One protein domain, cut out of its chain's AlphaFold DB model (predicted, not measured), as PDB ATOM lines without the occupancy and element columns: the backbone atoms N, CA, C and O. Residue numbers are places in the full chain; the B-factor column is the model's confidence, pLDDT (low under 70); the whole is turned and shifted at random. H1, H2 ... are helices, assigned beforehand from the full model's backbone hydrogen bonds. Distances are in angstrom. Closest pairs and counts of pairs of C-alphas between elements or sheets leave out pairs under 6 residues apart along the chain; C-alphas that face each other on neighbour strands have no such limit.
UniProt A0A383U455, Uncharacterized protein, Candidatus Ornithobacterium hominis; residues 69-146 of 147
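What this domain is: This is residues 69 to 146 of the 147 residues of an uncharacterized protein of Candidatus Ornithobacterium hominis (UniProt A0A383U455). A long helical hairpin, H1 and H2, closes where H1 begins and H2 ends and gapes towards its looped far end, while a shorter helix, H3, lies across the closed end and meets H1. The hairpin makes the length of a rod of 55 by 24 by 16 A, and residues 89 to 112, with the loop in them, stick out free. The printed part has 78 residues with three named helices, in the order H1, H2, H3, and no named strand; the class is all helix. It is only just loose, close to extended, with a radius of gyration of the C-alphas of 17.3 A.

Where its parts are: H1, residues 69 to 96, begins with C-alpha 69 at (30.114, -46.156, -43.859) and is 40.7 A long from first to last C-alpha. A short link of 9 residues leads to H2, residues 106 to 127, 30.5 A long, with C-alpha 106 at (39.313, -39.593, -7.563). A tight link of 4 residues leads to H3, residues 132 to 144, 18.7 A long, which ends with C-alpha 144 at (41.690, -50.406, -53.311).

How they stand to each other: H1 and H2 form a helical hairpin and run opposite ways at a shallow tilt of 24 degrees. They touch through residues 71 to 81 of H1 and 120 to 127 of H2 alone; their closest C-alphas, of Phe 71 and Leu 127, are 6.4 A apart. H1 and H3 only just touch, with 3 pairs of C-alphas within 8 A, through residues 71 to 72 and 135 to 139 alone. Their closest C-alphas, of Leu 72 and Leu 135, are 6.2 A apart, and their lines are about perpendicular at 73 degrees. H2 and H3 are apart. In H1, H2 and H3 every O i to N i+4 pair is within hydrogen-bond range.

The domain as a whole: The C-alphas of Asp 100 and Gln 145, the two farthest apart, are 55.3 A from each other. Without residues 89 to 112 the body spans 40 by 24 by 15 A. The printed part has no cut, and neither link is long. The mean pLDDT of the printed part is 73.8; residue 89, residues 91 to 120 and residue 146 are under 70.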
ATOM      1  N   GLU A  69      29.311 -47.348 -44.162       92.50
ATOM      2  CA  GLU A  69      30.114 -46.156 -43.859       92.50
ATOM      3  C   GLU A  69      29.858 -45.631 -42.444       92.50
ATOM      4  O   GLU A  69      30.815 -45.367 -41.716       92.50
ATOM      5  N   LYS A  70      28.593 -45.542 -42.010       90.56
ATOM      6  CA  LYS A  70      28.256 -45.138 -40.635       90.56
ATOM      7  C   LYS A  70      28.850 -46.098 -39.602       90.56
ATOM      8  O   LYS A  70      29.460 -45.648 -38.634       90.56
ATOM      9  N   PHE A  71      28.723 -47.408 -39.816       90.69
ATOM     10  CA  PHE A  71      29.295 -48.413 -38.914       90.69
ATOM     11  C   PHE A  71      30.825 -48.403 -38.914       90.69
ATOM     12  O   PHE A  71      31.440 -48.574 -37.862       90.69
ATOM     13  N   LEU A  72      31.458 -48.131 -40.055       90.31
ATOM     14  CA  LEU A  72      32.902 -47.932 -40.127       90.31
ATOM     15  C   LEU A  72      33.338 -46.684 -39.340       90.31
ATOM     16  O   LEU A  72      34.341 -46.725 -38.630       90.31
ATOM     17  N   SER A  73      32.578 -45.587 -39.403       89.38
ATOM     18  CA  SER A  73      32.825 -44.411 -38.558       89.38
ATOM     19  C   SER A  73      32.673 -44.727 -37.068       89.38
ATOM     20  O   SER A  73      33.523 -44.310 -36.283       89.38
ATOM     21  N   LEU A  74      31.648 -45.496 -36.679       88.25
ATOM     22  CA  LEU A  74      31.462 -45.946 -35.294       88.25
ATOM     23  C   LEU A  74      32.631 -46.814 -34.818       88.25
ATOM     24  O   LEU A  74      33.146 -46.585 -33.725       88.25
ATOM     25  N   LYS A  75      33.104 -47.750 -35.654       88.00
ATOM     26  CA  LYS A  75      34.302 -48.558 -35.380       88.00
ATOM     27  C   LYS A  75      35.501 -47.664 -35.070       88.00
ATOM     28  O   LYS A  75      36.161 -47.853 -34.053       88.00
ATOM     29  N   ASN A  76      35.772 -46.691 -35.938       87.44
ATOM     30  CA  ASN A  76      36.933 -45.814 -35.802       87.44
ATOM     31  C   ASN A  76      36.830 -44.918 -34.560       87.44
ATOM     32  O   ASN A  76      37.821 -44.730 -33.859       87.44
ATOM     33  N   LEU A  77      35.633 -44.405 -34.256       86.56
ATOM     34  CA  LEU A  77      35.388 -43.629 -33.041       86.56
ATOM     35  C   LEU A  77      35.619 -44.479 -31.787       86.56
ATOM     36  O   LEU A  77      36.269 -44.028 -30.848       86.56
ATOM     37  N   TYR A  78      35.128 -45.718 -31.783       83.56
ATOM     38  CA  TYR A  78      35.366 -46.654 -30.690       83.56
ATOM     39  C   TYR A  78      36.866 -46.933 -30.500       83.56
ATOM     40  O   TYR A  78      37.370 -46.836 -29.381       83.56
ATOM     41  N   GLU A  79      37.603 -47.216 -31.579       84.50
ATOM     42  CA  GLU A  79      39.060 -47.412 -31.536       84.50
ATOM     43  C   GLU A  79      39.789 -46.176 -30.981       84.50
ATOM     44  O   GLU A  79      40.701 -46.310 -30.160       84.50
ATOM     45  N   GLU A  80      39.359 -44.969 -31.360       87.00
ATOM     46  CA  GLU A  80      39.911 -43.719 -30.837       87.00
ATOM     47  C   GLU A  80      39.622 -43.533 -29.341       87.00
ATOM     48  O   GLU A  80      40.523 -43.155 -28.585       87.00
ATOM     49  N   ILE A  81      38.398 -43.820 -28.886       82.50
ATOM     50  CA  ILE A  81      38.057 -43.738 -27.461       82.50
ATOM     51  C   ILE A  81      38.926 -44.714 -26.665       82.50
ATOM     52  O   ILE A  81      39.567 -44.299 -25.701       82.50
ATOM     53  N   ARG A  82      39.050 -45.971 -27.111       81.06
ATOM     54  CA  ARG A  82      39.904 -46.981 -26.461       81.06
ATOM     55  C   ARG A  82      41.368 -46.558 -26.393       81.06
ATOM     56  O   ARG A  82      42.032 -46.775 -25.379       81.06
ATOM     57  N   TYR A  83      41.874 -45.935 -27.453       84.12
ATOM     58  CA  TYR A  83      43.225 -45.385 -27.463       84.12
ATOM     59  C   TYR A  83      43.394 -44.278 -26.411       84.12
ATOM     60  O   TYR A  83      44.358 -44.295 -25.641       84.12
ATOM     61  N   ARG A  84      42.440 -43.343 -26.328       78.00
ATOM     62  CA  ARG A  84      42.455 -42.259 -25.333       78.00
ATOM     63  C   ARG A  84      42.314 -42.783 -23.903       78.00
ATOM     64  O   ARG A  84      43.040 -42.318 -23.029       78.00
ATOM     65  N   GLU A  85      41.449 -43.767 -23.658       77.12
ATOM     66  CA  GLU A  85      41.325 -44.435 -22.354       77.12
ATOM     67  C   GLU A  85      42.658 -45.039 -21.905       77.12
ATOM     68  O   GLU A  85      43.073 -44.853 -20.761       77.12
ATOM     69  N   HIS A  86      43.372 -45.705 -22.818       78.69
ATOM     70  CA  HIS A  86      44.688 -46.262 -22.524       78.69
ATOM     71  C   HIS A  86      45.717 -45.174 -22.174       78.69
ATOM     72  O   HIS A  86      46.432 -45.297 -21.180       78.69
ATOM     73  N   GLN A  87      45.765 -44.075 -22.937       74.12
ATOM     74  CA  GLN A  87      46.647 -42.942 -22.630       74.12
ATOM     75  C   GLN A  87      46.345 -42.326 -21.261       74.12
ATOM     76  O   GLN A  87      47.263 -42.014 -20.502       74.12
ATOM     77  N   ILE A  88      45.062 -42.168 -20.938       72.44
ATOM     78  CA  ILE A  88      44.609 -41.652 -19.651       72.44
ATOM     79  C   ILE A  88      45.030 -42.590 -18.510       72.44
ATOM     80  O   ILE A  88      45.561 -42.114 -17.508       72.44
ATOM     81  N   GLY A  89      44.859 -43.907 -18.670       69.94
ATOM     82  CA  GLY A  89      45.328 -44.905 -17.705       69.94
ATOM     83  C   GLY A  89      46.825 -44.771 -17.410       69.94
ATOM     84  O   GLY A  89      47.215 -44.647 -16.249       69.94
ATOM     85  N   ASN A  90      47.647 -44.670 -18.460       74.62
ATOM     86  CA  ASN A  90      49.099 -44.496 -18.329       74.62
ATOM     87  C   ASN A  90      49.466 -43.186 -17.604       74.62
ATOM     88  O   ASN A  90      50.377 -43.157 -16.774       74.62
ATOM     89  N   LEU A  91      48.747 -42.089 -17.885       69.06
ATOM     90  CA  LEU A  91      48.950 -40.811 -17.197       69.06
ATOM     91  C   LEU A  91      48.634 -40.929 -15.702       69.06
ATOM     92  O   LEU A  91      49.428 -40.481 -14.877       69.06
ATOM     93  N   ILE A  92      47.525 -41.571 -15.332       67.75
ATOM     94  CA  ILE A  92      47.157 -41.787 -13.925       67.75
ATOM     95  C   ILE A  92      48.223 -42.606 -13.198       67.75
ATOM     96  O   ILE A  92      48.605 -42.236 -12.090       67.75
ATOM     97  N   GLU A  93      48.725 -43.689 -13.796       66.88
ATOM     98  CA  GLU A  93      49.800 -44.492 -13.197       66.88
ATOM     99  C   GLU A  93      51.079 -43.665 -12.984       66.88
ATOM    100  O   GLU A  93      51.697 -43.727 -11.915       66.88
ATOM    101  N   SER A  94      51.430 -42.802 -13.944       65.19
ATOM    102  CA  SER A  94      52.579 -41.896 -13.811       65.19
ATOM    103  C   SER A  94      52.392 -40.837 -12.708       65.19
ATOM    104  O   SER A  94      53.340 -40.501 -11.998       65.19
ATOM    105  N   PHE A  95      51.165 -40.359 -12.482       62.12
ATOM    106  CA  PHE A  95      50.863 -39.412 -11.403       62.12
ATOM    107  C   PHE A  95      50.766 -40.089 -10.029       62.12
ATOM    108  O   PHE A  95      51.250 -39.541  -9.042       62.12
ATOM    109  N   LYS A  96      50.205 -41.301  -9.946       61.09
ATOM    110  CA  LYS A  96      50.154 -42.087  -8.700       61.09
ATOM    111  C   LYS A  96      51.547 -42.433  -8.175       61.09
ATOM    112  O   LYS A  96      51.754 -42.437  -6.971       61.09
ATOM    113  N   SER A  97      52.510 -42.669  -9.065       55.69
ATOM    114  CA  SER A  97      53.906 -42.906  -8.665       55.69
ATOM    115  C   SER A  97      54.647 -41.652  -8.173       55.69
ATOM    116  O   SER A  97      55.746 -41.780  -7.637       55.69
ATOM    117  N   SER A  98      54.068 -40.450  -8.319       57.12
ATOM    118  CA  SER A  98      54.705 -39.170  -7.965       57.12
ATOM    119  C   SER A  98      53.990 -38.358  -6.873       57.12
ATOM    120  O   SER A  98      54.555 -37.366  -6.407       57.12
ATOM    121  N   LEU A  99      52.790 -38.752  -6.424       50.41
ATOM    122  CA  LEU A  99      51.997 -38.002  -5.439       50.41
ATOM    123  C   LEU A  99      51.344 -38.907  -4.382       50.41
ATOM    124  O   LEU A  99      50.433 -39.673  -4.675       50.41
ATOM    125  N   ASP A 100      51.719 -38.682  -3.123       54.12
ATOM    126  CA  ASP A 100      51.189 -39.327  -1.908       54.12
ATOM    127  C   ASP A 100      49.812 -38.758  -1.457       54.12
ATOM    128  O   ASP A 100      49.538 -38.589  -0.271       54.12
ATOM    129  N   SER A 101      48.922 -38.369  -2.384       52.47
ATOM    130  CA  SER A 101      47.635 -37.730  -2.025       52.47
ATOM    131  C   SER A 101      46.436 -38.227  -2.847       52.47
ATOM    132  O   SER A 101      46.033 -37.653  -3.856       52.47
ATOM    133  N   GLU A 102      45.827 -39.310  -2.356       55.75
ATOM    134  CA  GLU A 102      44.821 -40.142  -3.038       55.75
ATOM    135  C   GLU A 102      43.388 -39.579  -3.155       55.75
ATOM    136  O   GLU A 102      42.589 -40.111  -3.923       55.75
ATOM    137  N   ASN A 103      42.997 -38.517  -2.444       55.53
ATOM    138  CA  ASN A 103      41.570 -38.420  -2.077       55.53
ATOM    139  C   ASN A 103      40.685 -37.390  -2.803       55.53
ATOM    140  O   ASN A 103      39.474 -37.440  -2.621       55.53
ATOM    141  N   ARG A 104      41.203 -36.469  -3.633       53.16
ATOM    142  CA  ARG A 104      40.347 -35.428  -4.272       53.16
ATOM    143  C   ARG A 104      40.275 -35.443  -5.795       53.16
ATOM    144  O   ARG A 104      39.296 -34.952  -6.349       53.16
ATOM    145  N   LEU A 105      41.253 -36.035  -6.475       53.84
ATOM    146  CA  LEU A 105      41.185 -36.260  -7.924       53.84
ATOM    147  C   LEU A 105      40.293 -37.456  -8.288       53.84
ATOM    148  O   LEU A 105      39.931 -37.600  -9.445       53.84
ATOM    149  N   ASN A 106      39.902 -38.281  -7.313       60.88
ATOM    150  CA  ASN A 106      39.313 -39.593  -7.563       60.88
ATOM    151  C   ASN A 106      37.834 -39.528  -7.993       60.88
ATOM    152  O   ASN A 106      37.485 -40.057  -9.037       60.88
ATOM    153  N   GLU A 107      36.947 -38.833  -7.272       58.00
ATOM    154  CA  GLU A 107      35.493 -38.951  -7.515       58.00
ATOM    155  C   GLU A 107      35.016 -38.361  -8.847       58.00
ATOM    156  O   GLU A 107      34.294 -39.016  -9.598       58.00
ATOM    157  N   ARG A 108      35.424 -37.130  -9.181       58.50
ATOM    158  CA  ARG A 108      35.001 -36.482 -10.437       58.50
ATOM    159  C   ARG A 108      35.616 -37.166 -11.658       58.50
ATOM    160  O   ARG A 108      35.014 -37.189 -12.725       58.50
ATOM    161  N   PHE A 109      36.801 -37.741 -11.484       64.44
ATOM    162  CA  PHE A 109      37.486 -38.507 -12.511       64.44
ATOM    163  C   PHE A 109      36.847 -39.886 -12.709       64.44
ATOM    164  O   PHE A 109      36.573 -40.259 -13.844       64.44
ATOM    165  N   ILE A 110      36.508 -40.589 -11.622       64.19
ATOM    166  CA  ILE A 110      35.724 -41.832 -11.646       64.19
ATOM    167  C   ILE A 110      34.373 -41.598 -12.330       64.19
ATOM    168  O   ILE A 110      33.966 -42.401 -13.158       64.19
ATOM    169  N   GLN A 111      33.686 -40.485 -12.057       63.31
ATOM    170  CA  GLN A 111      32.410 -40.172 -12.713       63.31
ATOM    171  C   GLN A 111      32.546 -39.969 -14.226       63.31
ATOM    172  O   GLN A 111      31.711 -40.460 -14.983       63.31
ATOM    173  N   VAL A 112      33.586 -39.261 -14.681       64.81
ATOM    174  CA  VAL A 112      33.846 -39.081 -16.119       64.81
ATOM    175  C   VAL A 112      34.255 -40.403 -16.765       64.81
ATOM    176  O   VAL A 112      33.731 -40.727 -17.824       64.81
ATOM    177  N   ALA A 113      35.115 -41.191 -16.117       62.44
ATOM    178  CA  ALA A 113      35.514 -42.512 -16.594       62.44
ATOM    179  C   ALA A 113      34.313 -43.468 -16.705       62.44
ATOM    180  O   ALA A 113      34.130 -44.092 -17.742       62.44
ATOM    181  N   ASN A 114      33.437 -43.505 -15.696       64.19
ATOM    182  CA  ASN A 114      32.215 -44.313 -15.720       64.19
ATOM    183  C   ASN A 114      31.251 -43.865 -16.826       64.19
ATOM    184  O   ASN A 114      30.605 -44.701 -17.449       64.19
ATOM    185  N   LYS A 115      31.147 -42.556 -17.092       65.50
ATOM    186  CA  LYS A 115      30.322 -42.051 -18.194       65.50
ATOM    187  C   LYS A 115      30.882 -42.464 -19.557       65.50
ATOM    188  O   LYS A 115      30.125 -42.941 -20.390       65.50
ATOM    189  N   VAL A 116      32.195 -42.323 -19.760       64.94
ATOM    190  CA  VAL A 116      32.871 -42.778 -20.988       64.94
ATOM    191  C   VAL A 116      32.688 -44.285 -21.178       64.94
ATOM    192  O   VAL A 116      32.418 -44.720 -22.291       64.94
ATOM    193  N   GLN A 117      32.741 -45.067 -20.096       64.00
ATOM    194  CA  GLN A 117      32.498 -46.506 -20.145       64.00
ATOM    195  C   GLN A 117      31.071 -46.847 -20.614       64.00
ATOM    196  O   GLN A 117      30.925 -47.693 -21.492       64.00
ATOM    197  N   ILE A 118      30.037 -46.175 -20.088       61.62
ATOM    198  CA  ILE A 118      28.638 -46.376 -20.521       61.62
ATOM    199  C   ILE A 118      28.469 -45.996 -21.999       61.62
ATOM    200  O   ILE A 118      27.946 -46.787 -22.782       61.62
ATOM    201  N   ASP A 119      28.984 -44.830 -22.406       65.62
ATOM    202  CA  ASP A 119      28.913 -44.375 -23.801       65.62
ATOM    203  C   ASP A 119      29.649 -45.362 -24.748       65.62
ATOM    204  O   ASP A 119      29.234 -45.578 -25.889       65.62
ATOM    205  N   CYS A 120      30.716 -46.022 -24.277       68.88
ATOM    206  CA  CYS A 120      31.407 -47.091 -25.003       68.88
ATOM    207  C   CYS A 120      30.610 -48.398 -25.098       68.88
ATOM    208  O   CYS A 120      30.694 -49.066 -26.126       68.88
ATOM    209  N   GLU A 121      29.870 -48.784 -24.059       73.50
ATOM    210  CA  GLU A 121      29.020 -49.983 -24.070       73.50
ATOM    211  C   GLU A 121      27.855 -49.833 -25.062       73.50
ATOM    212  O   GLU A 121      27.559 -50.772 -25.810       73.50
ATOM    213  N   ASP A 122      27.268 -48.637 -25.157       73.94
ATOM    214  CA  ASP A 122      26.244 -48.313 -26.156       73.94
ATOM    215  C   ASP A 122      26.821 -48.353 -27.582       73.94
ATOM    216  O   ASP A 122      26.253 -48.988 -28.477       73.94
ATOM    217  N   LEU A 123      28.002 -47.755 -27.791       73.75
ATOM    218  CA  LEU A 123      28.715 -47.813 -29.074       73.75
ATOM    219  C   LEU A 123      29.076 -49.248 -29.475       73.75
ATOM    220  O   LEU A 123      28.959 -49.597 -30.647       73.75
ATOM    221  N   LEU A 124      29.505 -50.079 -28.523       75.06
ATOM    222  CA  LEU A 124      29.800 -51.493 -28.753       75.06
ATOM    223  C   LEU A 124      28.543 -52.272 -29.128       75.06
ATOM    224  O   LEU A 124      28.571 -53.055 -30.075       75.06
ATOM    225  N   THR A 125      27.445 -52.044 -28.408       78.12
ATOM    226  CA  THR A 125      26.154 -52.687 -28.678       78.12
ATOM    227  C   THR A 125      25.681 -52.385 -30.094       78.12
ATOM    228  O   THR A 125      25.254 -53.294 -30.808       78.12
ATOM    229  N   GLU A 126      25.812 -51.132 -30.531       75.31
ATOM    230  CA  GLU A 126      25.547 -50.759 -31.916       75.31
ATOM    231  C   GLU A 126      26.543 -51.431 -32.867       75.31
ATOM    232  O   GLU A 126      26.119 -52.150 -33.766       75.31
ATOM    233  N   LEU A 127      27.855 -51.302 -32.646       77.44
ATOM    234  CA  LEU A 127      28.895 -51.868 -33.514       77.44
ATOM    235  C   LEU A 127      28.718 -53.377 -33.766       77.44
ATOM    236  O   LEU A 127      28.953 -53.843 -34.880       77.44
ATOM    237  N   PHE A 128      28.273 -54.136 -32.762       79.31
ATOM    238  CA  PHE A 128      28.062 -55.582 -32.872       79.31
ATOM    239  C   PHE A 128      26.819 -55.994 -33.671       79.31
ATOM    240  O   PHE A 128      26.633 -57.189 -33.914       79.31
ATOM    241  N   ARG A 129      26.004 -55.044 -34.147       80.38
ATOM    242  CA  ARG A 129      24.918 -55.330 -35.101       80.38
ATOM    243  C   ARG A 129      25.431 -55.819 -36.455       80.38
ATOM    244  O   ARG A 129      24.693 -56.503 -37.157       80.38
ATOM    245  N   ILE A 130      26.683 -55.514 -36.810       81.25
ATOM    246  CA  ILE A 130      27.342 -55.997 -38.030       81.25
ATOM    247  C   ILE A 130      28.632 -56.738 -37.649       81.25
ATOM    248  O   ILE A 130      29.407 -56.240 -36.831       81.25
ATOM    249  N   PRO A 131      28.934 -57.913 -38.237       82.50
ATOM    250  CA  PRO A 131      30.197 -58.585 -37.956       82.50
ATOM    251  C   PRO A 131      31.407 -57.733 -38.351       82.50
ATOM    252  O   PRO A 131      31.497 -57.254 -39.477       82.50
ATOM    253  N   LEU A 132      32.409 -57.639 -37.472       81.56
ATOM    254  CA  LEU A 132      33.630 -56.865 -37.739       81.56
ATOM    255  C   LEU A 132      34.350 -57.282 -39.033       81.56
ATOM    256  O   LEU A 132      34.905 -56.432 -39.720       81.56
ATOM    257  N   GLY A 133      34.307 -58.571 -39.396       81.00
ATOM    258  CA  GLY A 133      34.867 -59.076 -40.657       81.00
ATOM    259  C   GLY A 133      34.287 -58.383 -41.894       81.00
ATOM    260  O   GLY A 133      35.040 -58.033 -42.797       81.00
ATOM    261  N   VAL A 134      32.982 -58.083 -41.884       85.56
ATOM    262  CA  VAL A 134      32.312 -57.324 -42.951       85.56
ATOM    263  C   VAL A 134      32.876 -55.908 -43.044       85.56
ATOM    264  O   VAL A 134      33.173 -55.432 -44.138       85.56
ATOM    265  N   LEU A 135      33.063 -55.232 -41.905       87.50
ATOM    266  CA  LEU A 135      33.612 -53.874 -41.883       87.50
ATOM    267  C   LEU A 135      35.068 -53.841 -42.364       87.50
ATOM    268  O   LEU A 135      35.432 -52.929 -43.105       87.50
ATOM    269  N   PHE A 136      35.883 -54.842 -42.014       86.81
ATOM    270  CA  PHE A 136      37.253 -54.963 -42.524       86.81
ATOM    271  C   PHE A 136      37.294 -55.179 -44.041       86.81
ATOM    272  O   PHE A 136      38.066 -54.519 -44.739       86.81
ATOM    273  N   GLU A 137      36.468 -56.083 -44.570       88.50
ATOM    274  CA  GLU A 137      36.364 -56.319 -46.015       88.50
ATOM    275  C   GLU A 137      35.916 -55.054 -46.758       88.50
ATOM    276  O   GLU A 137      36.518 -54.678 -47.769       88.50
ATOM    277  N   TYR A 138      34.913 -54.353 -46.224       89.12
ATOM    278  CA  TYR A 138      34.414 -53.100 -46.783       89.12
ATOM    279  C   TYR A 138      35.475 -51.989 -46.780       89.12
ATOM    280  O   TYR A 138      35.698 -51.331 -47.801       89.12
ATOM    281  N   GLU A 139      36.181 -51.809 -45.661       89.12
ATOM    282  CA  GLU A 139      37.274 -50.843 -45.536       89.12
ATOM    283  C   GLU A 139      38.388 -51.121 -46.562       89.12
ATOM    284  O   GLU A 139      38.886 -50.200 -47.218       89.12
ATOM    285  N   ASN A 140      38.747 -52.393 -46.755       88.00
ATOM    286  CA  ASN A 140      39.735 -52.803 -47.751       88.00
ATOM    287  C   ASN A 140      39.262 -52.507 -49.180       88.00
ATOM    288  O   ASN A 140      40.019 -51.915 -49.952       88.00
ATOM    289  N   LYS A 141      38.000 -52.821 -49.513       86.19
ATOM    290  CA  LYS A 141      37.398 -52.503 -50.823       86.19
ATOM    291  C   LYS A 141      37.510 -51.004 -51.134       86.19
ATOM    292  O   LYS A 141      37.925 -50.636 -52.233       86.19
ATOM    293  N   LYS A 142      37.220 -50.132 -50.158       84.50
ATOM    294  CA  LYS A 142      37.335 -48.665 -50.302       84.50
ATOM    295  C   LYS A 142      38.777 -48.190 -50.500       84.50
ATOM    296  O   LYS A 142      38.998 -47.240 -51.250       84.50
ATOM    297  N   LYS A 143      39.760 -48.821 -49.847       84.62
ATOM    298  CA  LYS A 143      41.187 -48.483 -50.013       84.62
ATOM    299  C   LYS A 143      41.689 -48.824 -51.416       84.62
ATOM    300  O   LYS A 143      42.391 -48.012 -52.010       84.62
ATOM    301  N   THR A 144      41.289 -49.972 -51.963       77.69
ATOM    302  CA  THR A 144      41.690 -50.406 -53.311       77.69
ATOM    303  C   THR A 144      41.092 -49.536 -54.420       77.69
ATOM    304  O   THR A 144      41.744 -49.321 -55.430       77.69
ATOM    305  N   GLN A 145      39.892 -48.979 -54.239       73.50
ATOM    306  CA  GLN A 145      39.248 -48.106 -55.236       73.50
ATOM    307  C   GLN A 145      39.850 -46.689 -55.337       73.50
ATOM    308  O   GLN A 145      39.496 -45.946 -56.249       73.50
ATOM    309  N   LYS A 146      40.716 -46.285 -54.396       61.12
ATOM    310  CA  LYS A 146      41.390 -44.971 -54.393       61.12
ATOM    311  C   LYS A 146      42.790 -44.989 -55.032       61.12
ATOM    312  O   LYS A 146      43.450 -43.951 -55.020       61.12
TER     313      LYS A 146